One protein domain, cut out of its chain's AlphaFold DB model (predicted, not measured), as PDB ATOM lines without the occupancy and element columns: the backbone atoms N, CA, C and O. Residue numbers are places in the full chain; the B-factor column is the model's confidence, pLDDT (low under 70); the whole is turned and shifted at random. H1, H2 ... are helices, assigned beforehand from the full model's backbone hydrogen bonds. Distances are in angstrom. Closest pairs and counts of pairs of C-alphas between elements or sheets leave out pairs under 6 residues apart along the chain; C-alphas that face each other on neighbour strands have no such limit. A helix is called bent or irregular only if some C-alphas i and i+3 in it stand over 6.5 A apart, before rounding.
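This is residues 61 to 262 of the 314 residues of an uncharacterized protein of Crocinitomicaceae bacterium (UniProt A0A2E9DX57). Two long helices, H6 and H8, pass aslant near each other; the short helices H2, H3 and H4 lie together to one side of this pair, H2 packing on residues 206 to 214 of H6 and H4 on H2, while H1 and H7 pack on H8. The first part of H6 forms an arm that reaches away from this body, with H5 as a small head at its end, while residues 256 to 262 of H8 stick out at the other helix's end. The printed part has 202 residues with eight named helices, H1 to H8 in chain order, and no named strand; the class is all helix. It is only just loose, close to compact, with a radius of gyration of the C-alphas of 20.3 A, and only just elongated, spanning 66 by 44 by 30 A.

H6, residues 185 to 215, and H8, residues 232 to 262, are near each other, with 13 pairs of C-alphas within 10 A. With its residues 206 to 214 alone, H6 touches H2, residues 92 to 102, at a shallow tilt of 27 degrees, the same way; the closest C-alphas, of Ile 97 and Val 210, are 5.1 A apart. H4, residues 121 to 132, touches H2 with residues 121 to 125 alone, Ile 94 and Asn 125 having the closest C-alphas at 6.5 A; at 70.3 degrees they are only just about perpendicular. H5, residues 172 to 180, only just touches H6, with 3 pairs of C-alphas within 8 A, the closest those of Ala 178 and Ile 188 at 7.4 A. H8 is the hub, touching three helices. One is H1, residues 61 to 67, at a steep tilt of 52 degrees, opposite ways, with the C-alphas of Val 67 and Ala 242 closest at 6.4 A. Another is H7, residues 225 to 228, where the C-alphas of Phe 226 and Arg 235 are closest at 6.1 A. H3, residues 109 to 118, only just touches H8, with 3 pairs within 8 A, the closest C-alphas being those of Thr 111 and Ile 232 at 6.9 A. H3 and H4 meet only through their link; H5 and H8 are apart. Every O i to N i+4 pair is within hydrogen-bond range in H2, H4, H5, H6 and H8, against 5 of 6 in H3 and 1 of 3 in H1, which has 2 of 4 O i to N i+3 pairs within range; H7 is too short for an O i to N i+4 pair.

H6 is 45.2 A long, from C-alpha 185 at (-51.073, 32.134, 32.474) to C-alpha 215, and H8 is 44.7 A long, ending at C-alpha 262 at (-35.211, 19.640, 51.202). H4 measures 16.2 A, H2 15.0 A, H3 14.1 A, H5 12.3 A, H1 10.7 A and H7 5.3 A. H1 begins at C-alpha 61 at (-8.832, 11.006, 38.204) and is only just irregular: C-alphas 62 and 65 are 6.8 A apart.

The two C-alphas farthest apart, of Asp 75 and Glu 180, are 66.5 A apart. The printed part has no cut. The links H1 to H2, 24 residues, and H4 to H5, 39 residues, are long. The mean pLDDT of the printed part is 79.5; it is under 70 at residues 69 to 90, 107 to 110, 148 to 151 and 219 to 223.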
ATOM      1  N   ALA A  61      -9.895  11.448  37.302       79.25
ATOM      2  CA  ALA A  61      -8.832  11.006  38.204       79.25
ATOM      3  C   ALA A  61      -9.332  10.069  39.320       79.25
ATOM      4  O   ALA A  61      -8.630   9.126  39.687       79.25
ATOM      5  N   ASP A  62     -10.552  10.287  39.817       80.00
ATOM      6  CA  ASP A  62     -11.137   9.487  40.896       80.00
ATOM      7  C   ASP A  62     -11.605   8.109  40.410       80.00
ATOM      8  O   ASP A  62     -11.610   7.136  41.169       80.00
ATOM      9  N   ILE A  63     -11.990   8.005  39.136       82.88
ATOM     10  CA  ILE A  63     -12.533   6.764  38.574       82.88
ATOM     11  C   ILE A  63     -11.501   5.950  37.792       82.88
ATOM     12  O   ILE A  63     -11.693   4.751  37.582       82.88
ATOM     13  N   GLU A  64     -10.397   6.567  37.368       79.75
ATOM     14  CA  GLU A  64      -9.364   5.920  36.563       79.75
ATOM     15  C   GLU A  64      -8.828   4.656  37.265       79.75
ATOM     16  O   GLU A  64      -8.717   3.582  36.672       79.75
ATOM     17  N   GLU A  65      -8.562   4.726  38.569       72.56
ATOM     18  CA  GLU A  65      -8.080   3.571  39.337       72.56
ATOM     19  C   GLU A  65      -9.139   2.473  39.539       72.56
ATOM     20  O   GLU A  65      -8.776   1.316  39.767       72.56
ATOM     21  N   LEU A  66     -10.430   2.805  39.422       74.75
ATOM     22  CA  LEU A  66     -11.555   1.876  39.581       74.75
ATOM     23  C   LEU A  66     -11.843   1.077  38.307       74.75
ATOM     24  O   LEU A  66     -12.269  -0.075  38.388       74.75
ATOM     25  N   VAL A  67     -11.603   1.677  37.140       75.69
ATOM     26  CA  VAL A  67     -11.907   1.090  35.825       75.69
ATOM     27  C   VAL A  67     -10.778   0.190  35.311       75.69
ATOM     28  O   VAL A  67     -11.037  -0.823  34.662       75.69
ATOM     29  N   PHE A  68      -9.521   0.507  35.636       72.62
ATOM     30  CA  PHE A  68      -8.343  -0.238  35.170       72.62
ATOM     31  C   PHE A  68      -7.692  -1.275  36.129       72.62
ATOM     32  O   PHE A  68      -6.596  -1.758  35.809       72.62
ATOM     33  N   PRO A  69      -8.271  -1.704  37.272       59.03
ATOM     34  CA  PRO A  69      -7.635  -2.708  38.111       59.03
ATOM     35  C   PRO A  69      -7.830  -4.123  37.526       59.03
ATOM     36  O   PRO A  69      -8.876  -4.745  37.684       59.03
ATOM     37  N   LYS A  70      -6.743  -4.662  36.944       52.03
ATOM     38  CA  LYS A  70      -6.513  -6.044  36.444       52.03
ATOM     39  C   LYS A  70      -7.104  -6.401  35.071       52.03
ATOM     40  O   LYS A  70      -8.139  -7.058  35.007       52.03
ATOM     41  N   GLN A  71      -6.360  -6.162  33.987       48.03
ATOM     42  CA  GLN A  71      -6.569  -6.874  32.715       48.03
ATOM     43  C   GLN A  71      -5.227  -7.246  32.051       48.03
ATOM     44  O   GLN A  71      -4.303  -6.437  31.983       48.03
ATOM     45  N   GLU A  72      -5.100  -8.514  31.646       43.22
ATOM     46  CA  GLU A  72      -3.897  -9.155  31.089       43.22
ATOM     47  C   GLU A  72      -3.998  -9.206  29.547       43.22
ATOM     48  O   GLU A  72      -5.047  -9.551  29.008       43.22
ATOM     49  N   ARG A  73      -2.917  -8.843  28.837       35.06
ATOM     50  CA  ARG A  73      -2.845  -8.715  27.361       35.06
ATOM     51  C   ARG A  73      -2.909 -10.056  26.621       35.06
ATOM     52  O   ARG A  73      -2.142 -10.947  26.977       35.06
ATOM     53  N   VAL A  74      -3.650 -10.132  25.504       36.38
ATOM     54  CA  VAL A  74      -3.432 -11.116  24.411       36.38
ATOM     55  C   VAL A  74      -3.795 -10.517  23.028       36.38
ATOM     56  O   VAL A  74      -4.671  -9.655  22.938       36.38
ATOM     57  N   ASP A  75      -3.080 -10.962  21.984       36.22
ATOM     58  CA  ASP A  75      -2.874 -10.332  20.665       36.22
ATOM     59  C   ASP A  75      -3.881 -10.663  19.522       36.22
ATOM     60  O   ASP A  75      -4.389 -11.779  19.421       36.22
ATOM     61  N   GLU A  76      -4.065  -9.630  18.675       33.28
ATOM     62  CA  GLU A  76      -4.348  -9.453  17.218       33.28
ATOM     63  C   GLU A  76      -5.261 -10.379  16.374       33.28
ATOM     64  O   GLU A  76      -5.048 -11.583  16.305       33.28
ATOM     65  N   TYR A  77      -6.151  -9.749  15.572       30.11
ATOM     66  CA  TYR A  77      -6.591 -10.156  14.211       30.11
ATOM     67  C   TYR A  77      -7.084  -8.942  13.374       30.11
ATOM     68  O   TYR A  77      -7.645  -8.002  13.931       30.11
ATOM     69  N   GLU A  78      -6.880  -8.998  12.048       34.91
ATOM     70  CA  GLU A  78      -7.151  -7.963  11.022       34.91
ATOM     71  C   GLU A  78      -8.473  -8.189  10.244       34.91
ATOM     72  O   GLU A  78      -8.878  -9.336  10.035       34.91
ATOM     73  N   GLY A  79      -9.097  -7.110   9.742       27.95
ATOM     74  CA  GLY A  79     -10.176  -7.149   8.738       27.95
ATOM     75  C   GLY A  79     -10.713  -5.756   8.351       27.95
ATOM     76  O   GLY A  79     -10.886  -4.922   9.232       27.95
ATOM     77  N   ASP A  80     -10.936  -5.559   7.043       28.77
ATOM     78  CA  ASP A  80     -11.092  -4.300   6.274       28.77
ATOM     79  C   ASP A  80     -12.419  -3.504   6.422       28.77
ATOM     80  O   ASP A  80     -13.441  -4.042   6.847       28.77
ATOM     81  N   GLU A  81     -12.353  -2.231   5.993       32.56
ATOM     82  CA  GLU A  81     -13.315  -1.107   6.093       32.56
ATOM     83  C   GLU A  81     -14.239  -0.921   4.862       32.56
ATOM     84  O   GLU A  81     -13.868  -1.301   3.751       32.56
ATOM     85  N   GLU A  82     -15.365  -0.204   5.035       30.73
ATOM     86  CA  GLU A  82     -15.848   0.830   4.086       30.73
ATOM     87  C   GLU A  82     -16.883   1.793   4.739       30.73
ATOM     88  O   GLU A  82     -17.840   1.353   5.374       30.73
ATOM     89  N   GLU A  83     -16.693   3.111   4.550       38.47
ATOM     90  CA  GLU A  83     -17.496   4.243   5.074       38.47
ATOM     91  C   GLU A  83     -18.614   4.717   4.123       38.47
ATOM     92  O   GLU A  83     -18.434   4.701   2.903       38.47
ATOM     93  N   VAL A  84     -19.686   5.308   4.684       32.09
ATOM     94  CA  VAL A  84     -20.443   6.426   4.072       32.09
ATOM     95  C   VAL A  84     -20.967   7.373   5.170       32.09
ATOM     96  O   VAL A  84     -21.641   6.925   6.096       32.09
ATOM     97  N   GLU A  85     -20.672   8.671   5.042       42.75
ATOM     98  CA  GLU A  85     -21.194   9.784   5.857       42.75
ATOM     99  C   GLU A  85     -22.530  10.323   5.315       42.75
ATOM    100  O   GLU A  85     -22.715  10.393   4.102       42.75
ATOM    101  N   ASP A  86     -23.388  10.821   6.211       35.22
ATOM    102  CA  ASP A  86     -24.339  11.899   5.914       35.22
ATOM    103  C   ASP A  86     -24.375  12.900   7.089       35.22
ATOM    104  O   ASP A  86     -24.338  12.524   8.261       35.22
ATOM    105  N   GLU A  87     -24.418  14.191   6.753       45.81
ATOM    106  CA  GLU A  87     -24.394  15.352   7.657       45.81
ATOM    107  C   GLU A  87     -25.732  15.538   8.403       45.81
ATOM    108  O   GLU A  87     -26.785  15.723   7.786       45.81
ATOM    109  N   LEU A  88     -25.680  15.598   9.738       46.09
ATOM    110  CA  LEU A  88     -26.782  16.000  10.620       46.09
ATOM    111  C   LEU A  88     -26.339  17.144  11.544       46.09
ATOM    112  O   LEU A  88     -25.165  17.289  11.875       46.09
ATOM    113  N   VAL A  89     -27.297  17.977  11.964       55.53
ATOM    114  CA  VAL A  89     -27.062  19.083  12.907       55.53
ATOM    115  C   VAL A  89     -26.880  18.499  14.308       55.53
ATOM    116  O   VAL A  89     -27.850  18.139  14.973       55.53
ATOM    117  N   VAL A  90     -25.627  18.384  14.731       62.38
ATOM    118  CA  VAL A  90     -25.210  17.769  15.996       62.38
ATOM    119  C   VAL A  90     -24.780  18.872  16.966       62.38
ATOM    120  O   VAL A  90     -24.152  19.848  16.557       62.38
ATOM    121  N   ASP A  91     -25.118  18.736  18.255       77.81
ATOM    122  CA  ASP A  91     -24.602  19.639  19.291       77.81
ATOM    123  C   ASP A  91     -23.059  19.552  19.316       77.81
ATOM    124  O   ASP A  91     -22.513  18.458  19.496       77.81
ATOM    125  N   PRO A  92     -22.330  20.670  19.159       83.62
ATOM    126  CA  PRO A  92     -20.870  20.658  19.075       83.62
ATOM    127  C   PRO A  92     -20.190  20.062  20.319       83.62
ATOM    128  O   PRO A  92     -19.055  19.595  20.231       83.62
ATOM    129  N   LYS A  93     -20.859  20.033  21.482       87.00
ATOM    130  CA  LYS A  93     -20.337  19.355  22.678       87.00
ATOM    131  C   LYS A  93     -20.378  17.838  22.542       87.00
ATOM    132  O   LYS A  93     -19.469  17.172  23.021       87.00
ATOM    133  N   ILE A  94     -21.392  17.285  21.877       86.38
ATOM    134  CA  ILE A  94     -21.480  15.841  21.612       86.38
ATOM    135  C   ILE A  94     -20.370  15.424  20.649       86.38
ATOM    136  O   ILE A  94     -19.719  14.399  20.856       86.38
ATOM    137  N   GLU A  95     -20.098  16.249  19.638       87.88
ATOM    138  CA  GLU A  95     -18.953  16.050  18.751       87.88
ATOM    139  C   GLU A  95     -17.625  16.113  19.520       87.88
ATOM    140  O   GLU A  95     -16.784  15.232  19.344       87.88
ATOM    141  N   ALA A  96     -17.457  17.088  20.421       85.69
ATOM    142  CA  ALA A  96     -16.268  17.203  21.264       85.69
ATOM    143  C   ALA A  96     -16.073  15.975  22.172       85.69
ATOM    144  O   ALA A  96     -14.982  15.412  22.199       85.69
ATOM    145  N   ILE A  97     -17.135  15.500  22.839       90.06
ATOM    146  CA  ILE A  97     -17.108  14.265  23.642       90.06
ATOM    147  C   ILE A  97     -16.644  13.090  22.779       90.06
ATOM    148  O   ILE A  97     -15.719  12.365  23.147       90.06
ATOM    149  N   ARG A  98     -17.255  12.911  21.599       90.50
ATOM    150  CA  ARG A  98     -16.881  11.835  20.675       90.50
ATOM    151  C   ARG A  98     -15.425  11.948  20.240       90.50
ATOM    152  O   ARG A  98     -14.742  10.930  20.170       90.50
ATOM    153  N   ALA A  99     -14.971  13.155  19.917       86.75
ATOM    154  CA  ALA A  99     -13.609  13.414  19.480       86.75
ATOM    155  C   ALA A  99     -12.599  13.037  20.571       86.75
ATOM    156  O   ALA A  99     -11.673  12.287  20.273       86.75
ATOM    157  N   SER A 100     -12.822  13.451  21.822       88.06
ATOM    158  CA  SER A 100     -11.964  13.069  22.950       88.06
ATOM    159  C   SER A 100     -11.992  11.557  23.201       88.06
ATOM    160  O   SER A 100     -10.936  10.933  23.279       88.06
ATOM    161  N   MET A 101     -13.168  10.911  23.182       90.25
ATOM    162  CA  MET A 101     -13.264   9.443  23.274       90.25
ATOM    163  C   MET A 101     -12.495   8.735  22.144       90.25
ATOM    164  O   MET A 101     -11.867   7.699  22.373       90.25
ATOM    165  N   ARG A 102     -12.523   9.287  20.921       87.31
ATOM    166  CA  ARG A 102     -11.833   8.739  19.742       87.31
ATOM    167  C   ARG A 102     -10.315   8.738  19.905       87.31
ATOM    168  O   ARG A 102      -9.670   7.836  19.378       87.31
ATOM    169  N   LEU A 103      -9.742   9.682  20.656       83.56
ATOM    170  CA  LEU A 103      -8.296   9.745  20.923       83.56
ATOM    171  C   LEU A 103      -7.773   8.534  21.714       83.56
ATOM    172  O   LEU A 103      -6.574   8.283  21.736       83.56
ATOM    173  N   HIS A 104      -8.653   7.747  22.335       84.25
ATOM    174  CA  HIS A 104      -8.296   6.506  23.030       84.25
ATOM    175  C   HIS A 104      -8.201   5.280  22.099       84.25
ATOM    176  O   HIS A 104      -7.911   4.153  22.532       84.25
ATOM    177  N   PHE A 105      -8.451   5.482  20.807       81.62
ATOM    178  CA  PHE A 105      -8.292   4.485  19.761       81.62
ATOM    179  C   PHE A 105      -7.058   4.848  18.935       81.62
ATOM    180  O   PHE A 105      -6.974   5.938  18.381       81.62
ATOM    181  N   ASP A 106      -6.089   3.924  18.901       71.19
ATOM    182  CA  ASP A 106      -4.810   4.076  18.188       71.19
ATOM    183  C   ASP A 106      -5.051   4.547  16.739       71.19
ATOM    184  O   ASP A 106      -6.055   4.187  16.123       71.19
ATOM    185  N   GLU A 107      -4.100   5.281  16.158       58.22
ATOM    186  CA  GLU A 107      -4.171   5.774  14.772       58.22
ATOM    187  C   GLU A 107      -4.169   4.646  13.724       58.22
ATOM    188  O   GLU A 107      -4.312   4.902  12.527       58.22
ATOM    189  N   ARG A 108      -4.024   3.384  14.151       65.44
ATOM    190  CA  ARG A 108      -4.217   2.216  13.289       65.44
ATOM    191  C   ARG A 108      -5.642   2.212  12.736       65.44
ATOM    192  O   ARG A 108      -6.604   2.078  13.495       65.44
ATOM    193  N   SER A 109      -5.740   2.253  11.409       63.31
ATOM    194  CA  SER A 109      -6.993   2.220  10.641       63.31
ATOM    195  C   SER A 109      -7.980   1.168  11.161       63.31
ATOM    196  O   SER A 109      -9.110   1.500  11.499       63.31
ATOM    197  N   ALA A 110      -7.498  -0.054  11.414       65.06
ATOM    198  CA  ALA A 110      -8.323  -1.176  11.867       65.06
ATOM    199  C   ALA A 110      -9.135  -0.909  13.151       65.06
ATOM    200  O   ALA A 110     -10.277  -1.342  13.252       65.06
ATOM    201  N   THR A 111      -8.573  -0.204  14.139       73.81
ATOM    202  CA  THR A 111      -9.300   0.093  15.387       73.81
ATOM    203  C   THR A 111     -10.150   1.353  15.244       73.81
ATOM    204  O   THR A 111     -11.233   1.447  15.821       73.81
ATOM    205  N   ARG A 112      -9.648   2.328  14.479       75.75
ATOM    206  CA  ARG A 112     -10.291   3.626  14.279       75.75
ATOM    207  C   ARG A 112     -11.590   3.491  13.485       75.75
ATOM    208  O   ARG A 112     -12.614   3.957  13.973       75.75
ATOM    209  N   GLY A 113     -11.577   2.768  12.362       80.25
ATOM    210  CA  GLY A 113     -12.785   2.485  11.579       80.25
ATOM    211  C   GLY A 113     -13.856   1.770  12.409       80.25
ATOM    212  O   GLY A 113     -15.007   2.190  12.444       80.25
ATOM    213  N   GLN A 114     -13.461   0.776  13.213       82.38
ATOM    214  CA  GLN A 114     -14.389   0.064  14.101       82.38
ATOM    215  C   GLN A 114     -14.998   0.947  15.201       82.38
ATOM    216  O   GLN A 114     -16.136   0.711  15.609       82.38
ATOM    217  N   PHE A 115     -14.260   1.933  15.720       87.50
ATOM    218  CA  PHE A 115     -14.832   2.924  16.633       87.50
ATOM    219  C   PHE A 115     -15.854   3.794  15.909       87.50
ATOM    220  O   PHE A 115     -16.956   3.977  16.419       87.50
ATOM    221  N   ASP A 116     -15.501   4.296  14.725       84.81
ATOM    222  CA  ASP A 116     -16.368   5.181  13.956       84.81
ATOM    223  C   ASP A 116     -17.677   4.489  13.537       84.81
ATOM    224  O   ASP A 116     -18.733   5.113  13.599       84.81
ATOM    225  N   GLU A 117     -17.634   3.185  13.247       85.69
ATOM    226  CA  GLU A 117     -18.809   2.348  12.971       85.69
ATOM    227  C   GLU A 117     -19.677   2.067  14.211       85.69
ATOM    228  O   GLU A 117     -20.900   1.958  14.106       85.69
ATOM    229  N   ARG A 118     -19.067   1.894  15.394       84.69
ATOM    230  CA  ARG A 118     -19.779   1.478  16.622       84.69
ATOM    231  C   ARG A 118     -20.258   2.642  17.481       84.69
ATOM    232  O   ARG A 118     -21.266   2.505  18.169       84.69
ATOM    233  N   ILE A 119     -19.530   3.752  17.475       88.31
ATOM    234  CA  ILE A 119     -19.868   5.003  18.156       88.31
ATOM    235  C   ILE A 119     -19.918   6.087  17.080       88.31
ATOM    236  O   ILE A 119     -19.045   6.955  16.965       88.31
ATOM    237  N   THR A 120     -20.958   6.015  16.249       88.94
ATOM    238  CA  THR A 120     -21.304   7.113  15.345       88.94
ATOM    239  C   THR A 120     -21.737   8.328  16.166       88.94
ATOM    240  O   THR A 120     -22.115   8.207  17.337       88.94
ATOM    241  N   ILE A 121     -21.676   9.517  15.567       85.69
ATOM    242  CA  ILE A 121     -22.158  10.736  16.224       85.69
ATOM    243  C   ILE A 121     -23.639  10.596  16.604       85.69
ATOM    244  O   ILE A 121     -24.008  10.923  17.729       85.69
ATOM    245  N   ASP A 122     -24.456  10.038  15.711       85.44
ATOM    246  CA  ASP A 122     -25.883   9.824  15.957       85.44
ATOM    247  C   ASP A 122     -26.132   8.830  17.088       85.44
ATOM    248  O   ASP A 122     -26.911   9.115  17.991       85.44
ATOM    249  N   ALA A 123     -25.420   7.699  17.102       88.06
ATOM    250  CA  ALA A 123     -25.569   6.710  18.165       88.06
ATOM    251  C   ALA A 123     -25.165   7.288  19.531       88.06
ATOM    252  O   ALA A 123     -25.819   7.021  20.544       88.06
ATOM    253  N   LEU A 124     -24.104   8.104  19.571       90.19
ATOM    254  CA  LEU A 124     -23.692   8.786  20.795       90.19
ATOM    255  C   LEU A 124     -24.723   9.834  21.231       90.19
ATOM    256  O   LEU A 124     -25.069   9.884  22.409       90.19
ATOM    257  N   ASN A 125     -25.240  10.634  20.297       88.94
ATOM    258  CA  ASN A 125     -26.302  11.600  20.561       88.94
ATOM    259  C   ASN A 125     -27.564  10.912  21.104       88.94
ATOM    260  O   ASN A 125     -28.096  11.339  22.124       88.94
ATOM    261  N   ASP A 126     -27.997   9.808  20.496       88.94
ATOM    262  CA  ASP A 126     -29.141   9.017  20.957       88.94
ATOM    263  C   ASP A 126     -28.909   8.445  22.358       88.94
ATOM    264  O   ASP A 126     -29.807   8.470  23.198       88.94
ATOM    265  N   THR A 127     -27.686   7.995  22.648       90.12
ATOM    266  CA  THR A 127     -27.316   7.492  23.978       90.12
ATOM    267  C   THR A 127     -27.355   8.606  25.021       90.12
ATOM    268  O   THR A 127     -27.966   8.446  26.076       90.12
ATOM    269  N   ILE A 128     -26.759   9.761  24.723       91.69
ATOM    270  CA  ILE A 128     -26.773  10.942  25.596       91.69
ATOM    271  C   ILE A 128     -28.205  11.443  25.811       91.69
ATOM    272  O   ILE A 128     -28.562  11.817  26.927       91.69
ATOM    273  N   ARG A 129     -29.047  11.409  24.775       89.38
ATOM    274  CA  ARG A 129     -30.474  11.718  24.894       89.38
ATOM    275  C   ARG A 129     -31.176  10.725  25.803       89.38
ATOM    276  O   ARG A 129     -31.850  11.165  26.723       89.38
ATOM    277  N   ALA A 130     -30.983   9.421  25.611       89.56
ATOM    278  CA  ALA A 130     -31.563   8.390  26.471       89.56
ATOM    279  C   ALA A 130     -31.123   8.546  27.938       89.56
ATOM    280  O   ALA A 130     -31.943   8.395  28.845       89.56
ATOM    281  N   ILE A 131     -29.859   8.916  28.185       91.06
ATOM    282  CA  ILE A 131     -29.381   9.316  29.516       91.06
ATOM    283  C   ILE A 131     -30.196  10.508  30.009       91.06
ATOM    284  O   ILE A 131     -30.797  10.430  31.077       91.06
ATOM    285  N   ALA A 132     -30.295  11.570  29.212       89.69
ATOM    286  CA  ALA A 132     -30.993  12.783  29.602       89.69
ATOM    287  C   ALA A 132     -32.503  12.583  29.861       89.69
ATOM    288  O   ALA A 132     -33.076  13.284  30.697       89.69
ATOM    289  N   MET A 133     -33.134  11.610  29.193       88.12
ATOM    290  CA  MET A 133     -34.532  11.203  29.415       88.12
ATOM    291  C   MET A 133     -34.718  10.344  30.676       88.12
ATOM    292  O   MET A 133     -35.846  10.087  31.090       88.12
ATOM    293  N   GLY A 134     -33.628   9.852  31.270       88.62
ATOM    294  CA  GLY A 134     -33.656   8.854  32.339       88.62
ATOM    295  C   GLY A 134     -34.006   7.434  31.874       88.62
ATOM    296  O   GLY A 134     -34.405   6.583  32.672       88.62
ATOM    297  N   GLU A 135     -33.860   7.160  30.578       89.50
ATOM    298  CA  GLU A 135     -34.087   5.842  29.973       89.50
ATOM    299  C   GLU A 135     -32.840   4.951  30.035       89.50
ATOM    300  O   GLU A 135     -32.938   3.726  29.933       89.50
ATOM    301  N   TYR A 136     -31.668   5.551  30.245       89.75
ATOM    302  CA  TYR A 136     -30.413   4.830  30.400       89.75
ATOM    303  C   TYR A 136     -30.275   4.199  31.792       89.75
ATOM    304  O   TYR A 136     -30.552   4.817  32.827       89.75
ATOM    305  N   GLN A 137     -29.786   2.961  31.816       88.50
ATOM    306  CA  GLN A 137     -29.457   2.237  33.038       88.50
ATOM    307  C   GLN A 137     -27.952   2.015  33.131       88.50
ATOM    308  O   GLN A 137     -27.347   1.457  32.215       88.50
ATOM    309  N   LEU A 138     -27.362   2.348  34.283       88.38
ATOM    310  CA  LEU A 138     -25.945   2.080  34.524       88.38
ATOM    311  C   LEU A 138     -25.630   0.602  34.280       88.38
ATOM    312  O   LEU A 138     -26.409  -0.289  34.652       88.38
ATOM    313  N   SER A 139     -24.451   0.322  33.734       84.62
ATOM    314  CA  SER A 139     -23.942  -1.010  33.390       84.62
ATOM    315  C   SER A 139     -24.607  -1.724  32.211       84.62
ATOM    316  O   SER A 139     -24.306  -2.899  31.966       84.62
ATOM    317  N   GLN A 140     -25.494  -1.048  31.473       80.62
ATOM    318  CA  GLN A 140     -26.145  -1.615  30.291       80.62
ATOM    319  C   GLN A 140     -25.122  -2.015  29.216       80.62
ATOM    320  O   GLN A 140     -25.137  -3.166  28.758       80.62
ATOM    321  N   ASP A 141     -24.183  -1.117  28.905       82.12
ATOM    322  CA  ASP A 141     -23.201  -1.316  27.831       82.12
ATOM    323  C   ASP A 141     -21.809  -1.718  28.334       82.12
ATOM    324  O   ASP A 141     -21.080  -2.445  27.654       82.12
ATOM    325  N   SER A 142     -21.456  -1.364  29.569       80.31
ATOM    326  CA  SER A 142     -20.149  -1.672  30.162       80.31
ATOM    327  C   SER A 142     -20.019  -3.092  30.731       80.31
ATOM    328  O   SER A 142     -18.907  -3.570  30.947       80.31
ATOM    329  N   ARG A 143     -21.140  -3.800  30.947       71.50
ATOM    330  CA  ARG A 143     -21.268  -5.225  31.340       71.50
ATOM    331  C   ARG A 143     -20.242  -5.745  32.362       71.50
ATOM    332  O   ARG A 143     -20.552  -5.869  33.548       71.50
ATOM    333  N   SER A 144     -19.072  -6.186  31.893       72.06
ATOM    334  CA  SER A 144     -17.999  -6.796  32.692       72.06
ATOM    335  C   SER A 144     -16.964  -5.803  33.208       72.06
ATOM    336  O   SER A 144     -16.279  -6.133  34.170       72.06
ATOM    337  N   ALA A 145     -16.860  -4.621  32.604       79.31
ATOM    338  CA  ALA A 145     -15.907  -3.591  33.000       79.31
ATOM    339  C   ALA A 145     -16.426  -2.715  34.152       79.31
ATOM    340  O   ALA A 145     -15.627  -2.101  34.847       79.31
ATOM    341  N   TYR A 146     -17.745  -2.686  34.402       82.00
ATOM    342  CA  TYR A 146     -18.310  -1.942  35.532       82.00
ATOM    343  C   TYR A 146     -17.997  -2.622  36.874       82.00
ATOM    344  O   TYR A 146     -18.512  -3.733  37.120       82.00
ATOM    345  N   PRO A 147     -17.231  -1.969  37.766       74.81
ATOM    346  CA  PRO A 147     -16.800  -2.547  39.030       74.81
ATOM    347  C   PRO A 147     -17.933  -2.453  40.057       74.81
ATOM    348  O   PRO A 147     -17.930  -1.617  40.951       74.81
ATOM    349  N   SER A 148     -18.958  -3.296  39.925       67.38
ATOM    350  CA  SER A 148     -20.181  -3.226  40.749       67.38
ATOM    351  C   SER A 148     -19.984  -3.424  42.249       67.38
ATOM    352  O   SER A 148     -20.907  -3.182  43.018       67.38
ATOM    353  N   ASP A 149     -18.834  -3.946  42.648       66.88
ATOM    354  CA  ASP A 149     -18.402  -4.137  44.028       66.88
ATOM    355  C   ASP A 149     -17.630  -2.935  44.597       66.88
ATOM    356  O   ASP A 149     -17.464  -2.856  45.812       66.88
ATOM    357  N   LEU A 150     -17.186  -2.011  43.740       64.50
ATOM    358  CA  LEU A 150     -16.450  -0.799  44.115       64.50
ATOM    359  C   LEU A 150     -17.210   0.490  43.777       64.50
ATOM    360  O   LEU A 150     -16.930   1.527  44.365       64.50
ATOM    361  N   ALA A 151     -18.161   0.433  42.845       66.44
ATOM    362  CA  ALA A 151     -19.006   1.558  42.485       66.44
ATOM    363  C   ALA A 151     -20.060   1.807  43.566       66.44
ATOM    364  O   ALA A 151     -20.745   0.884  44.012       66.44
ATOM    365  N   GLU A 152     -20.232   3.069  43.949       77.19
ATOM    366  CA  GLU A 152     -21.224   3.449  44.953       77.19
ATOM    367  C   GLU A 152     -22.670   3.273  44.442       77.19
ATOM    368  O   GLU A 152     -23.582   3.004  45.227       77.19
ATOM    369  N   CYS A 153     -22.881   3.315  43.119       80.81
ATOM    370  CA  CYS A 153     -24.176   3.048  42.496       80.81
ATOM    371  C   CYS A 153     -24.330   1.573  42.087       80.81
ATOM    372  O   CYS A 153     -23.506   1.043  41.326       80.81
ATOM    373  N   PRO A 154     -25.435   0.911  42.484       82.31
ATOM    374  CA  PRO A 154     -25.766  -0.426  42.010       82.31
ATOM    375  C   PRO A 154     -25.889  -0.508  40.484       82.31
ATOM    376  O   PRO A 154     -26.288   0.441  39.804       82.31
ATOM    377  N   ARG A 155     -25.644  -1.699  39.934       81.12
ATOM    378  CA  ARG A 155     -25.962  -1.985  38.528       81.12
ATOM    379  C   ARG A 155     -27.444  -1.748  38.257       81.12
ATOM    380  O   ARG A 155     -28.285  -2.107  39.079       81.12
ATOM    381  N   ARG A 156     -27.744  -1.241  37.060       83.44
ATOM    382  CA  ARG A 156     -29.097  -0.906  36.593       83.44
ATOM    383  C   ARG A 156     -29.793   0.202  37.378       83.44
ATOM    384  O   ARG A 156     -31.013   0.323  37.300       83.44
ATOM    385  N   THR A 157     -29.035   1.004  38.121       86.75
ATOM    386  CA  THR A 157     -29.543   2.286  38.610       86.75
ATOM    387  C   THR A 157     -29.965   3.122  37.402       86.75
ATOM    388  O   THR A 157     -29.196   3.252  36.449       86.75
ATOM    389  N   SER A 158     -31.199   3.625  37.417       85.12
ATOM    390  CA  SER A 158     -31.693   4.543  36.390       85.12
ATOM    391  C   SER A 158     -31.098   5.927  36.606       85.12
ATOM    392  O   SER A 158     -31.064   6.412  37.739       85.12
ATOM    393  N   PHE A 159     -30.670   6.569  35.525       86.62
ATOM    394  CA  PHE A 159     -30.304   7.979  35.575       86.62
ATOM    395  C   PHE A 159     -31.578   8.839  35.721       86.62
ATOM    396  O   PHE A 159     -32.602   8.508  35.121       86.62
ATOM    397  N   PRO A 160     -31.584   9.899  36.541       84.81
ATOM    398  CA  PRO A 160     -32.726  10.798  36.645       84.81
ATOM    399  C   PRO A 160     -32.854  11.646  35.375       84.81
ATOM    400  O   PRO A 160     -31.860  12.106  34.826       84.81
ATOM    401  N   MET A 161     -34.085  11.904  34.937       87.06
ATOM    402  CA  MET A 161     -34.345  12.798  33.807       87.06
ATOM    403  C   MET A 161     -33.803  14.210  34.096       87.06
ATOM    404  O   MET A 161     -33.982  14.733  35.202       87.06
ATOM    405  N   ILE A 162     -33.138  14.811  33.109       87.00
ATOM    406  CA  ILE A 162     -32.538  16.158  33.185       87.00
ATOM    407  C   ILE A 162     -33.015  17.097  32.077       87.00
ATOM    408  O   ILE A 162     -32.799  18.295  32.191       87.00
ATOM    409  N   THR A 163     -33.643  16.586  31.012       80.75
ATOM    410  CA  THR A 163     -34.143  17.412  29.899       80.75
ATOM    411  C   THR A 163     -35.642  17.233  29.680       80.75
ATOM    412  O   THR A 163     -36.185  16.162  29.943       80.75
ATOM    413  N   SER A 164     -36.284  18.274  29.147       73.81
ATOM    414  CA  SER A 164     -37.670  18.278  28.683       73.81
ATOM    415  C   SER A 164     -37.680  18.154  27.162       73.81
ATOM    416  O   SER A 164     -37.029  18.934  26.478       73.81
ATOM    417  N   PHE A 165     -38.489  17.243  26.618       71.50
ATOM    418  CA  PHE A 165     -38.760  17.182  25.168       71.50
ATOM    419  C   PHE A 165     -39.897  18.099  24.730       71.50
ATOM    420  O   PHE A 165     -40.309  18.070  23.572       71.50
ATOM    421  N   TYR A 166     -40.432  18.882  25.661       79.06
ATOM    422  CA  TYR A 166     -41.381  19.929  25.350       79.06
ATOM    423  C   TYR A 166     -40.638  21.200  24.968       79.06
ATOM    424  O   TYR A 166     -39.659  21.572  25.615       79.06
ATOM    425  N   GLU A 167     -41.148  21.870  23.945       82.88
ATOM    426  CA  GLU A 167     -40.740  23.222  23.606       82.88
ATOM    427  C   GLU A 167     -41.418  24.218  24.551       82.88
ATOM    428  O   GLU A 167     -42.484  23.953  25.117       82.88
ATOM    429  N   VAL A 168     -40.773  25.367  24.736       86.12
ATOM    430  CA  VAL A 168     -41.371  26.488  25.460       86.12
ATOM    431  C   VAL A 168     -42.626  26.914  24.697       86.12
ATOM    432  O   VAL A 168     -42.587  27.124  23.485       86.12
ATOM    433  N   LEU A 169     -43.747  27.037  25.402       88.00
ATOM    434  CA  LEU A 169     -45.003  27.511  24.836       88.00
ATOM    435  C   LEU A 169     -44.885  29.022  24.623       88.00
ATOM    436  O   LEU A 169     -45.111  29.806  25.546       88.00
ATOM    437  N   GLU A 170     -44.476  29.428  23.423       86.69
ATOM    438  CA  GLU A 170     -44.275  30.841  23.074       86.69
ATOM    439  C   GLU A 170     -45.196  31.315  21.947       86.69
ATOM    440  O   GLU A 170     -45.416  32.520  21.805       86.69
ATOM    441  N   THR A 171     -45.737  30.401  21.132       90.00
ATOM    442  CA  THR A 171     -46.601  30.789  20.013       90.00
ATOM    443  C   THR A 171     -48.024  31.077  20.482       90.00
ATOM    444  O   THR A 171     -48.526  30.463  21.423       90.00
ATOM    445  N   ASP A 172     -48.710  32.001  19.799       87.88
ATOM    446  CA  ASP A 172     -50.109  32.325  20.109       87.88
ATOM    447  C   ASP A 172     -51.016  31.079  20.043       87.88
ATOM    448  O   ASP A 172     -51.952  30.963  20.832       87.88
ATOM    449  N   GLU A 173     -50.710  30.133  19.146       91.38
ATOM    450  CA  GLU A 173     -51.434  28.863  18.993       91.38
ATOM    451  C   GLU A 173     -51.228  27.939  20.205       91.38
ATOM    452  O   GLU A 173     -52.201  27.418  20.753       91.38
ATOM    453  N   ASP A 174     -49.989  27.803  20.687       88.12
ATOM    454  CA  ASP A 174     -49.659  26.991  21.867       88.12
ATOM    455  C   ASP A 174     -50.282  27.562  23.148       88.12
ATOM    456  O   ASP A 174     -50.827  26.828  23.980       88.12
ATOM    457  N   LEU A 175     -50.238  28.889  23.296       90.75
ATOM    458  CA  LEU A 175     -50.809  29.601  24.437       90.75
ATOM    459  C   LEU A 175     -52.340  29.508  24.455       90.75
ATOM    460  O   LEU A 175     -52.938  29.345  25.521       90.75
ATOM    461  N   GLU A 176     -52.993  29.613  23.293       91.44
ATOM    462  CA  GLU A 176     -54.447  29.457  23.181       91.44
ATOM    463  C   GLU A 176     -54.868  28.016  23.493       91.44
ATOM    464  O   GLU A 176     -55.763  27.813  24.319       91.44
ATOM    465  N   ALA A 177     -54.158  27.019  22.959       91.50
ATOM    466  CA  ALA A 177     -54.399  25.613  23.270       91.50
ATOM    467  C   ALA A 177     -54.239  25.316  24.773       91.50
ATOM    468  O   ALA A 177     -55.115  24.698  25.381       91.50
ATOM    469  N   ALA A 178     -53.168  25.800  25.411       88.56
ATOM    470  CA  ALA A 178     -52.939  25.618  26.846       88.56
ATOM    471  C   ALA A 178     -54.084  26.200  27.698       88.56
ATOM    472  O   ALA A 178     -54.571  25.549  28.631       88.56
ATOM    473  N   ARG A 179     -54.580  27.390  27.337       90.38
ATOM    474  CA  ARG A 179     -55.733  28.024  28.000       90.38
ATOM    475  C   ARG A 179     -57.035  27.258  27.774       90.38
ATOM    476  O   ARG A 179     -57.845  27.170  28.697       90.38
ATOM    477  N   GLU A 180     -57.246  26.668  26.596       93.50
ATOM    478  CA  GLU A 180     -58.401  25.795  26.333       93.50
ATOM    479  C   GLU A 180     -58.391  24.528  27.201       93.50
ATOM    480  O   GLU A 180     -59.451  24.068  27.634       93.50
ATOM    481  N   PHE A 181     -57.206  24.008  27.543       90.88
ATOM    482  CA  PHE A 181     -57.041  22.935  28.531       90.88
ATOM    483  C   PHE A 181     -57.224  23.394  29.987       90.88
ATOM    484  O   PHE A 181     -57.193  22.569  30.904       90.88
ATOM    485  N   GLY A 182     -57.481  24.685  30.210       91.69
ATOM    486  CA  GLY A 182     -57.748  25.263  31.522       91.69
ATOM    487  C   GLY A 182     -56.497  25.649  32.308       91.69
ATOM    488  O   GLY A 182     -56.615  25.875  33.513       91.69
ATOM    489  N   LEU A 183     -55.327  25.726  31.664       92.06
ATOM    490  CA  LEU A 183     -54.118  26.258  32.292       92.06
ATOM    491  C   LEU A 183     -54.238  27.775  32.441       92.06
ATOM    492  O   LEU A 183     -54.671  28.475  31.521       92.06
ATOM    493  N   SER A 184     -53.871  28.280  33.618       93.94
ATOM    494  CA  SER A 184     -53.731  29.718  33.821       93.94
ATOM    495  C   SER A 184     -52.428  30.223  33.195       93.94
ATOM    496  O   SER A 184     -51.504  29.444  32.970       93.94
ATOM    497  N   ASP A 185     -52.327  31.533  32.951       90.19
ATOM    498  CA  ASP A 185     -51.073  32.134  32.474       90.19
ATOM    499  C   ASP A 185     -49.910  31.867  33.458       90.19
ATOM    500  O   ASP A 185     -48.792  31.610  33.030       90.19
ATOM    501  N   GLU A 186     -50.186  31.817  34.770       91.75
ATOM    502  CA  GLU A 186     -49.192  31.475  35.803       91.75
ATOM    503  C   GLU A 186     -48.694  30.023  35.678       91.75
ATOM    504  O   GLU A 186     -47.506  29.752  35.867       91.75
ATOM    505  N   ASP A 187     -49.573  29.080  35.326       89.56
ATOM    506  CA  ASP A 187     -49.183  27.682  35.109       89.56
ATOM    507  C   ASP A 187     -48.326  27.522  33.844       89.56
ATOM    508  O   ASP A 187     -47.395  26.715  33.830       89.56
ATOM    509  N   ILE A 188     -48.630  28.296  32.796       88.56
ATOM    510  CA  ILE A 188     -47.873  28.316  31.537       88.56
ATOM    511  C   ILE A 188     -46.476  28.898  31.765       88.56
ATOM    512  O   ILE A 188     -45.489  28.285  31.358       88.56
ATOM    513  N   ASP A 189     -46.377  30.033  32.461       90.69
ATOM    514  CA  ASP A 189     -45.091  30.648  32.799       90.69
ATOM    515  C   ASP A 189     -44.224  29.676  33.608       90.69
ATOM    516  O   ASP A 189     -43.066  29.434  33.272       90.69
ATOM    517  N   LYS A 190     -44.809  29.022  34.617       87.94
ATOM    518  CA  LYS A 190     -44.113  28.022  35.434       87.94
ATOM    519  C   LYS A 190     -43.659  26.803  34.626       87.94
ATOM    520  O   LYS A 190     -42.587  26.253  34.887       87.94
ATOM    521  N   PHE A 191     -44.468  26.352  33.669       88.12
ATOM    522  CA  PHE A 191     -44.087  25.276  32.758       88.12
ATOM    523  C   PHE A 191     -42.877  25.681  31.910       88.12
ATOM    524  O   PHE A 191     -41.875  24.966  31.893       88.12
ATOM    525  N   ASN A 192     -42.944  26.853  31.278       89.31
ATOM    526  CA  ASN A 192     -41.885  27.402  30.438       89.31
ATOM    527  C   ASN A 192     -40.576  27.604  31.215       89.31
ATOM    528  O   ASN A 192     -39.507  27.223  30.739       89.31
ATOM    529  N   GLU A 193     -40.651  28.130  32.440       88.44
ATOM    530  CA  GLU A 193     -39.504  28.224  33.348       88.44
ATOM    531  C   GLU A 193     -38.879  26.848  33.618       88.44
ATOM    532  O   GLU A 193     -37.655  26.708  33.585       88.44
ATOM    533  N   GLY A 194     -39.711  25.824  33.831       85.19
ATOM    534  CA  GLY A 194     -39.265  24.444  34.022       85.19
ATOM    535  C   GLY A 194     -38.532  23.873  32.807       85.19
ATOM    536  O   GLY A 194     -37.476  23.264  32.970       85.19
ATOM    537  N   VAL A 195     -39.049  24.104  31.596       86.12
ATOM    538  CA  VAL A 195     -38.403  23.684  30.338       86.12
ATOM    539  C   VAL A 195     -37.027  24.338  30.193       86.12
ATOM    540  O   VAL A 195     -36.034  23.657  29.937       86.12
ATOM    541  N   VAL A 196     -36.942  25.653  30.417       86.44
ATOM    542  CA  VAL A 196     -35.688  26.411  30.300       86.44
ATOM    543  C   VAL A 196     -34.651  25.963  31.329       86.44
ATOM    544  O   VAL A 196     -33.459  25.904  31.018       86.44
ATOM    545  N   GLU A 197     -35.063  25.666  32.563       85.81
ATOM    546  CA  GLU A 197     -34.128  25.215  33.597       85.81
ATOM    547  C   GLU A 197     -33.584  23.811  33.313       85.81
ATOM    548  O   GLU A 197     -32.382  23.587  33.467       85.81
ATOM    549  N   GLN A 198     -34.420  22.902  32.806       85.88
ATOM    550  CA  GLN A 198     -33.983  21.574  32.368       85.88
ATOM    551  C   GLN A 198     -32.996  21.654  31.198       85.88
ATOM    552  O   GLN A 198     -31.963  20.987  31.211       85.88
ATOM    553  N   GLU A 199     -33.227  22.540  30.225       86.69
ATOM    554  CA  GLU A 199     -32.264  22.734  29.134       86.69
ATOM    555  C   GLU A 199     -30.912  23.255  29.653       86.69
ATOM    556  O   GLU A 199     -29.851  22.797  29.230       86.69
ATOM    557  N   LYS A 200     -30.903  24.158  30.642       87.19
ATOM    558  CA  LYS A 200     -29.646  24.596  31.277       87.19
ATOM    559  C   LYS A 200     -28.944  23.464  32.027       87.19
ATOM    560  O   LYS A 200     -27.712  23.403  32.000       87.19
ATOM    561  N   GLU A 201     -29.692  22.610  32.726       87.38
ATOM    562  CA  GLU A 201     -29.153  21.430  33.416       87.38
ATOM    563  C   GLU A 201     -28.516  20.467  32.409       87.38
ATOM    564  O   GLU A 201     -27.366  20.065  32.597       87.38
ATOM    565  N   TYR A 202     -29.196  20.203  31.290       90.06
ATOM    566  CA  TYR A 202     -28.677  19.401  30.184       90.06
ATOM    567  C   TYR A 202     -27.392  19.988  29.586       90.06
ATOM    568  O   TYR A 202     -26.380  19.297  29.460       90.06
ATOM    569  N   GLN A 203     -27.368  21.292  29.310       89.06
ATOM    570  CA  GLN A 203     -26.179  21.954  28.773       89.06
ATOM    571  C   GLN A 203     -24.988  21.925  29.738       89.06
ATOM    572  O   GLN A 203     -23.839  21.836  29.290       89.06
ATOM    573  N   ARG A 204     -25.243  21.991  31.050       88.81
ATOM    574  CA  ARG A 204     -24.213  21.830  32.085       88.81
ATOM    575  C   ARG A 204     -23.693  20.396  32.128       88.81
ATOM    576  O   ARG A 204     -22.483  20.210  32.189       88.81
ATOM    577  N   PHE A 205     -24.588  19.415  32.059       92.06
ATOM    578  CA  PHE A 205     -24.236  18.001  31.983       92.06
ATOM    579  C   PHE A 205     -23.320  17.711  30.783       92.06
ATOM    580  O   PHE A 205     -22.255  17.123  30.960       92.06
ATOM    581  N   LEU A 206     -23.664  18.211  29.588       91.69
ATOM    582  CA  LEU A 206     -22.813  18.069  28.401       91.69
ATOM    583  C   LEU A 206     -21.429  18.697  28.597       91.69
ATOM    584  O   LEU A 206     -20.427  18.093  28.232       91.69
ATOM    585  N   SER A 207     -21.360  19.894  29.189       90.50
ATOM    586  CA  SER A 207     -20.077  20.544  29.483       90.50
ATOM    587  C   SER A 207     -19.216  19.707  30.431       90.50
ATOM    588  O   SER A 207     -18.036  19.530  30.170       90.50
ATOM    589  N   GLN A 208     -19.805  19.134  31.480       91.44
ATOM    590  CA  GLN A 208     -19.072  18.284  32.421       91.44
ATOM    591  C   GLN A 208     -18.575  16.990  31.781       91.44
ATOM    592  O   GLN A 208     -17.492  16.532  32.119       91.44
ATOM    593  N   MET A 209     -19.337  16.406  30.851       93.19
ATOM    594  CA  MET A 209     -18.861  15.261  30.076       93.19
ATOM    595  C   MET A 209     -17.701  15.630  29.145       93.19
ATOM    596  O   MET A 209     -16.780  14.832  28.998       93.19
ATOM    597  N   VAL A 210     -17.733  16.815  28.522       90.44
ATOM    598  CA  VAL A 210     -16.598  17.327  27.734       90.44
ATOM    599  C   VAL A 210     -15.366  17.463  28.623       90.44
ATOM    600  O   VAL A 210     -14.318  16.937  28.268       90.44
ATOM    601  N   ASP A 211     -15.500  18.111  29.782       89.94
ATOM    602  CA  ASP A 211     -14.393  18.309  30.723       89.94
ATOM    603  C   ASP A 211     -13.836  16.958  31.202       89.94
ATOM    604  O   ASP A 211     -12.637  16.713  31.122       89.94
ATOM    605  N   PHE A 212     -14.717  16.031  31.585       93.06
ATOM    606  CA  PHE A 212     -14.354  14.678  32.002       93.06
ATOM    607  C   PHE A 212     -13.532  13.926  30.946       93.06
ATOM    608  O   PHE A 212     -12.513  13.315  31.275       93.06
ATOM    609  N   TRP A 213     -13.949  13.961  29.676       90.62
ATOM    610  CA  TRP A 213     -13.214  13.292  28.601       90.62
ATOM    611  C   TRP A 213     -11.959  14.054  28.176       90.62
ATOM    612  O   TRP A 213     -10.984  13.416  27.788       90.62
ATOM    613  N   SER A 214     -11.944  15.382  28.302       88.06
ATOM    614  CA  SER A 214     -10.740  16.188  28.101       88.06
ATOM    615  C   SER A 214      -9.673  15.873  29.153       88.06
ATOM    616  O   SER A 214      -8.494  15.810  28.820       88.06
ATOM    617  N   ASP A 215     -10.068  15.645  30.407       87.50
ATOM    618  CA  ASP A 215      -9.156  15.276  31.496       87.50
ATOM    619  C   ASP A 215      -8.608  13.845  31.348       87.50
ATOM    620  O   ASP A 215      -7.550  13.517  31.889       87.50
ATOM    621  N   ALA A 216      -9.307  12.990  30.595       84.81
ATOM    622  CA  ALA A 216      -8.863  11.637  30.270       84.81
ATOM    623  C   ALA A 216      -7.763  11.596  29.193       84.81
ATOM    624  O   ALA A 216      -7.164  10.537  28.957       84.81
ATOM    625  N   GLU A 217      -7.497  12.716  28.512       83.81
ATOM    626  CA  GLU A 217      -6.488  12.797  27.459       83.81
ATOM    627  C   GLU A 217      -5.070  12.697  28.059       83.81
ATOM    628  O   GLU A 217      -4.688  13.497  28.918       83.81
ATOM    629  N   PRO A 218      -4.246  11.719  27.631       71.31
ATOM    630  CA  PRO A 218      -2.899  11.566  28.164       71.31
ATOM    631  C   PRO A 218      -2.027  12.772  27.797       71.31
ATOM    632  O   PRO A 218      -2.033  13.261  26.666       71.31
ATOM    633  N   SER A 219      -1.213  13.238  28.744       67.25
ATOM    634  CA  SER A 219      -0.286  14.339  28.487       67.25
ATOM    635  C   SER A 219       0.965  13.859  27.735       67.25
ATOM    636  O   SER A 219       1.706  13.011  28.231       67.25
ATOM    637  N   GLY A 220       1.273  14.456  26.580       67.88
ATOM    638  CA  GLY A 220       2.533  14.213  25.861       67.88
ATOM    639  C   GLY A 220       2.568  12.898  25.066       67.88
ATOM    640  O   GLY A 220       1.598  12.551  24.412       67.88
ATOM    641  N   GLU A 221       3.708  12.192  25.068       59.38
ATOM    642  CA  GLU A 221       3.898  10.914  24.339       59.38
ATOM    643  C   GLU A 221       3.394   9.679  25.125       59.38
ATOM    644  O   GLU A 221       3.680   8.536  24.755       59.38
ATOM    645  N   GLU A 222       2.696   9.880  26.246       68.56
ATOM    646  CA  GLU A 222       2.170   8.782  27.053       68.56
ATOM    647  C   GLU A 222       0.982   8.100  26.366       68.56
ATOM    648  O   GLU A 222       0.123   8.739  25.766       68.56
ATOM    649  N   LYS A 223       0.928   6.771  26.471       69.31
ATOM    650  CA  LYS A 223      -0.197   5.986  25.957       69.31
ATOM    651  C   LYS A 223      -1.335   5.980  26.964       69.31
ATOM    652  O   LYS A 223      -1.099   5.705  28.141       69.31
ATOM    653  N   SER A 224      -2.563   6.197  26.495       76.31
ATOM    654  CA  SER A 224      -3.755   6.106  27.345       76.31
ATOM    655  C   SER A 224      -3.898   4.706  27.963       76.31
ATOM    656  O   SER A 224      -3.583   3.692  27.334       76.31
ATOM    657  N   LYS A 225      -4.438   4.610  29.187       78.19
ATOM    658  CA  LYS A 225      -4.759   3.315  29.814       78.19
ATOM    659  C   LYS A 225      -5.765   2.508  28.988       78.19
ATOM    660  O   LYS A 225      -5.654   1.282  28.948       78.19
ATOM    661  N   PHE A 226      -6.663   3.160  28.246       80.88
ATOM    662  CA  PHE A 226      -7.561   2.484  27.303       80.88
ATOM    663  C   PHE A 226      -6.793   1.765  26.183       80.88
ATOM    664  O   PHE A 226      -7.175   0.661  25.796       80.88
ATOM    665  N   GLU A 227      -5.664   2.311  25.718       76.31
ATOM    666  CA  GLU A 227      -4.823   1.657  24.705       76.31
ATOM    667  C   GLU A 227      -4.161   0.374  25.207       76.31
ATOM    668  O   GLU A 227      -3.778  -0.484  24.409       76.31
ATOM    669  N   SER A 228      -4.028   0.215  26.528       76.81
ATOM    670  CA  SER A 228      -3.509  -1.025  27.104       76.81
ATOM    671  C   SER A 228      -4.459  -2.214  26.903       76.81
ATOM    672  O   SER A 228      -3.990  -3.357  26.894       76.81
ATOM    673  N   VAL A 229      -5.754  -1.952  26.666       76.75
ATOM    674  CA  VAL A 229      -6.784  -2.952  26.350       76.75
ATOM    675  C   VAL A 229      -6.748  -3.246  24.856       76.75
ATOM    676  O   VAL A 229      -7.106  -2.405  24.034       76.75
ATOM    677  N   THR A 230      -6.295  -4.436  24.472       74.44
ATOM    678  CA  THR A 230      -6.020  -4.769  23.063       74.44
ATOM    679  C   THR A 230      -7.279  -5.039  22.245       74.44
ATOM    680  O   THR A 230      -7.297  -4.763  21.049       74.44
ATOM    681  N   ARG A 231      -8.339  -5.565  22.868       80.69
ATOM    682  CA  ARG A 231      -9.577  -5.939  22.176       80.69
ATOM    683  C   ARG A 231     -10.551  -4.771  22.113       80.69
ATOM    684  O   ARG A 231     -10.895  -4.197  23.144       80.69
ATOM    685  N   ILE A 232     -11.054  -4.481  20.913       82.50
ATOM    686  CA  ILE A 232     -11.989  -3.377  20.659       82.50
ATOM    687  C   ILE A 232     -13.260  -3.470  21.515       82.50
ATOM    688  O   ILE A 232     -13.665  -2.476  22.113       82.50
ATOM    689  N   GLU A 233     -13.861  -4.661  21.652       82.38
ATOM    690  CA  GLU A 233     -15.048  -4.844  22.502       82.38
ATOM    691  C   GLU A 233     -14.771  -4.495  23.965       82.38
ATOM    692  O   GLU A 233     -15.593  -3.854  24.613       82.38
ATOM    693  N   GLU A 234     -13.631  -4.943  24.488       83.00
ATOM    694  CA  GLU A 234     -13.258  -4.729  25.885       83.00
ATOM    695  C   GLU A 234     -12.926  -3.256  26.113       83.00
ATOM    696  O   GLU A 234     -13.391  -2.673  27.083       83.00
ATOM    697  N   ARG A 235     -12.230  -2.613  25.168       85.25
ATOM    698  CA  ARG A 235     -11.924  -1.181  25.233       85.25
ATOM    699  C   ARG A 235     -13.191  -0.324  25.242       85.25
ATOM    700  O   ARG A 235     -13.307   0.574  26.071       85.25
ATOM    701  N   LEU A 236     -14.156  -0.632  24.372       87.81
ATOM    702  CA  LEU A 236     -15.460   0.038  24.347       87.81
ATOM    703  C   LEU A 236     -16.239  -0.183  25.648       87.81
ATOM    704  O   LEU A 236     -16.792   0.765  26.193       87.81
ATOM    705  N   GLN A 237     -16.245  -1.406  26.189       87.44
ATOM    706  CA  GLN A 237     -16.865  -1.679  27.492       87.44
ATOM    707  C   GLN A 237     -16.222  -0.871  28.621       87.44
ATOM    708  O   GLN A 237     -16.932  -0.397  29.504       87.44
ATOM    709  N   THR A 238     -14.902  -0.692  28.590       87.88
ATOM    710  CA  THR A 238     -14.156   0.101  29.572       87.88
ATOM    711  C   THR A 238     -14.470   1.596  29.456       87.88
ATOM    712  O   THR A 238     -14.643   2.251  30.480       87.88
ATOM    713  N   LEU A 239     -14.633   2.139  28.242       89.81
ATOM    714  CA  LEU A 239     -15.114   3.519  28.049       89.81
ATOM    715  C   LEU A 239     -16.527   3.702  28.611       89.81
ATOM    716  O   LEU A 239     -16.785   4.654  29.344       89.81
ATOM    717  N   TRP A 240     -17.435   2.762  28.328       90.81
ATOM    718  CA  TRP A 240     -18.783   2.793  28.897       90.81
ATOM    719  C   TRP A 240     -18.777   2.627  30.418       90.81
ATOM    720  O   TRP A 240     -19.598   3.236  31.092       90.81
ATOM    721  N   ALA A 241     -17.840   1.857  30.981       90.00
ATOM    722  CA  ALA A 241     -17.684   1.741  32.430       90.00
ATOM    723  C   ALA A 241     -17.254   3.073  33.055       90.00
ATOM    724  O   ALA A 241     -17.773   3.441  34.104       90.00
ATOM    725  N   ALA A 242     -16.348   3.805  32.400       90.81
ATOM    726  CA  ALA A 242     -15.939   5.136  32.832       90.81
ATOM    727  C   ALA A 242     -17.116   6.129  32.785       90.81
ATOM    728  O   ALA A 242     -17.371   6.813  33.773       90.81
ATOM    729  N   ASN A 243     -17.897   6.125  31.696       92.31
ATOM    730  CA  ASN A 243     -19.137   6.903  31.604       92.31
ATOM    731  C   ASN A 243     -20.129   6.529  32.714       92.31
ATOM    732  O   ASN A 243     -20.670   7.409  33.372       92.31
ATOM    733  N   ASP A 244     -20.347   5.239  32.978       91.50
ATOM    734  CA  ASP A 244     -21.259   4.799  34.037       91.50
ATOM    735  C   ASP A 244     -20.823   5.283  35.430       91.50
ATOM    736  O   ASP A 244     -21.672   5.605  36.260       91.50
ATOM    737  N   LEU A 245     -19.516   5.347  35.703       90.38
ATOM    738  CA  LEU A 245     -18.992   5.871  36.967       90.38
ATOM    739  C   LEU A 245     -19.105   7.398  37.054       90.38
ATOM    740  O   LEU A 245     -19.481   7.908  38.110       90.38
ATOM    741  N   PHE A 246     -18.870   8.118  35.954       92.69
ATOM    742  CA  PHE A 246     -19.165   9.552  35.867       92.69
ATOM    743  C   PHE A 246     -20.642   9.829  36.184       92.69
ATOM    744  O   PHE A 246     -20.951  10.645  37.057       92.69
ATOM    745  N   LEU A 247     -21.549   9.097  35.527       92.19
ATOM    746  CA  LEU A 247     -22.995   9.197  35.734       92.19
ATOM    747  C   LEU A 247     -23.390   8.812  37.161       92.19
ATOM    748  O   LEU A 247     -24.277   9.440  37.733       92.19
ATOM    749  N   CYS A 248     -22.729   7.815  37.752       90.56
ATOM    750  CA  CYS A 248     -22.939   7.461  39.149       90.56
ATOM    751  C   CYS A 248     -22.622   8.635  40.084       90.56
ATOM    752  O   CYS A 248     -23.492   9.032  40.859       90.56
ATOM    753  N   GLY A 249     -21.436   9.243  39.964       89.44
ATOM    754  CA  GLY A 249     -21.081  10.421  40.764       89.44
ATOM    755  C   GLY A 249     -22.071  11.571  40.566       89.44
ATOM    756  O   GLY A 249     -22.470  12.231  41.524       89.44
ATOM    757  N   TRP A 250     -22.565  11.736  39.337       91.19
ATOM    758  CA  TRP A 250     -23.576  12.738  39.017       91.19
ATOM    759  C   TRP A 250     -24.901  12.488  39.756       91.19
ATOM    760  O   TRP A 250     -25.441  13.395  40.393       91.19
ATOM    761  N   ILE A 251     -25.408  11.248  39.739       89.81
ATOM    762  CA  ILE A 251     -26.626  10.843  40.468       89.81
ATOM    763  C   ILE A 251     -26.485  11.127  41.965       89.81
ATOM    764  O   ILE A 251     -27.421  11.613  42.605       89.81
ATOM    765  N   GLN A 252     -25.319  10.828  42.527       89.19
ATOM    766  CA  GLN A 252     -25.053  11.040  43.944       89.19
ATOM    767  C   GLN A 252     -25.021  12.518  44.292       89.19
ATOM    768  O   GLN A 252     -25.735  12.937  45.199       89.19
ATOM    769  N   SER A 253     -24.291  13.318  43.513       87.62
ATOM    770  CA  SER A 253     -24.254  14.767  43.680       87.62
ATOM    771  C   SER A 253     -25.656  15.381  43.607       87.62
ATOM    772  O   SER A 253     -26.000  16.224  44.437       87.62
ATOM    773  N   LYS A 254     -26.508  14.912  42.682       86.81
ATOM    774  CA  LYS A 254     -27.911  15.344  42.604       86.81
ATOM    775  C   LYS A 254     -28.699  14.960  43.850       86.81
ATOM    776  O   LYS A 254     -29.370  15.811  44.424       86.81
ATOM    777  N   THR A 255     -28.579  13.713  44.296       86.44
ATOM    778  CA  THR A 255     -29.281  13.218  45.489       86.44
ATOM    779  C   THR A 255     -28.877  14.012  46.735       86.44
ATOM    780  O   THR A 255     -29.734  14.478  47.481       86.44
ATOM    781  N   GLU A 256     -27.580  14.251  46.934       86.31
ATOM    782  CA  GLU A 256     -27.070  15.056  48.049       86.31
ATOM    783  C   GLU A 256     -27.565  16.506  47.995       86.31
ATOM    784  O   GLU A 256     -27.886  17.105  49.028       86.31
ATOM    785  N   LEU A 257     -27.639  17.081  46.791       86.06
ATOM    786  CA  LEU A 257     -28.159  18.424  46.574       86.06
ATOM    787  C   LEU A 257     -29.648  18.510  46.928       86.06
ATOM    788  O   LEU A 257     -30.053  19.425  47.647       86.06
ATOM    789  N   GLU A 258     -30.447  17.554  46.453       86.62
ATOM    790  CA  GLU A 258     -31.880  17.454  46.736       86.62
ATOM    791  C   GLU A 258     -32.140  17.277  48.236       86.62
ATOM    792  O   GLU A 258     -32.959  17.999  48.805       86.62
ATOM    793  N   GLU A 259     -31.395  16.402  48.914       86.38
ATOM    794  CA  GLU A 259     -31.499  16.216  50.365       86.38
ATOM    795  C   GLU A 259     -31.123  17.485  51.142       86.38
ATOM    796  O   GLU A 259     -31.820  17.884  52.085       86.38
ATOM    797  N   ALA A 260     -30.036  18.158  50.748       83.12
ATOM    798  CA  ALA A 260     -29.612  19.405  51.372       83.12
ATOM    799  C   ALA A 260     -30.652  20.522  51.184       83.12
ATOM    800  O   ALA A 260     -30.924  21.274  52.126       83.12
ATOM    801  N   ASN A 261     -31.245  20.611  49.994       86.94
ATOM    802  CA  ASN A 261     -32.274  21.592  49.665       86.94
ATOM    803  C   ASN A 261     -33.583  21.304  50.403       86.94
ATOM    804  O   ASN A 261     -34.117  22.207  51.044       86.94
ATOM    805  N   ALA A 262     -34.037  20.049  50.433       87.31
ATOM    806  CA  ALA A 262     -35.211  19.640  51.202       87.31
ATOM    807  C   ALA A 262     -35.050  19.972  52.693       87.31
ATOM    808  O   ALA A 262     -35.963  20.494  53.337       87.31
TER     809      ALA A 262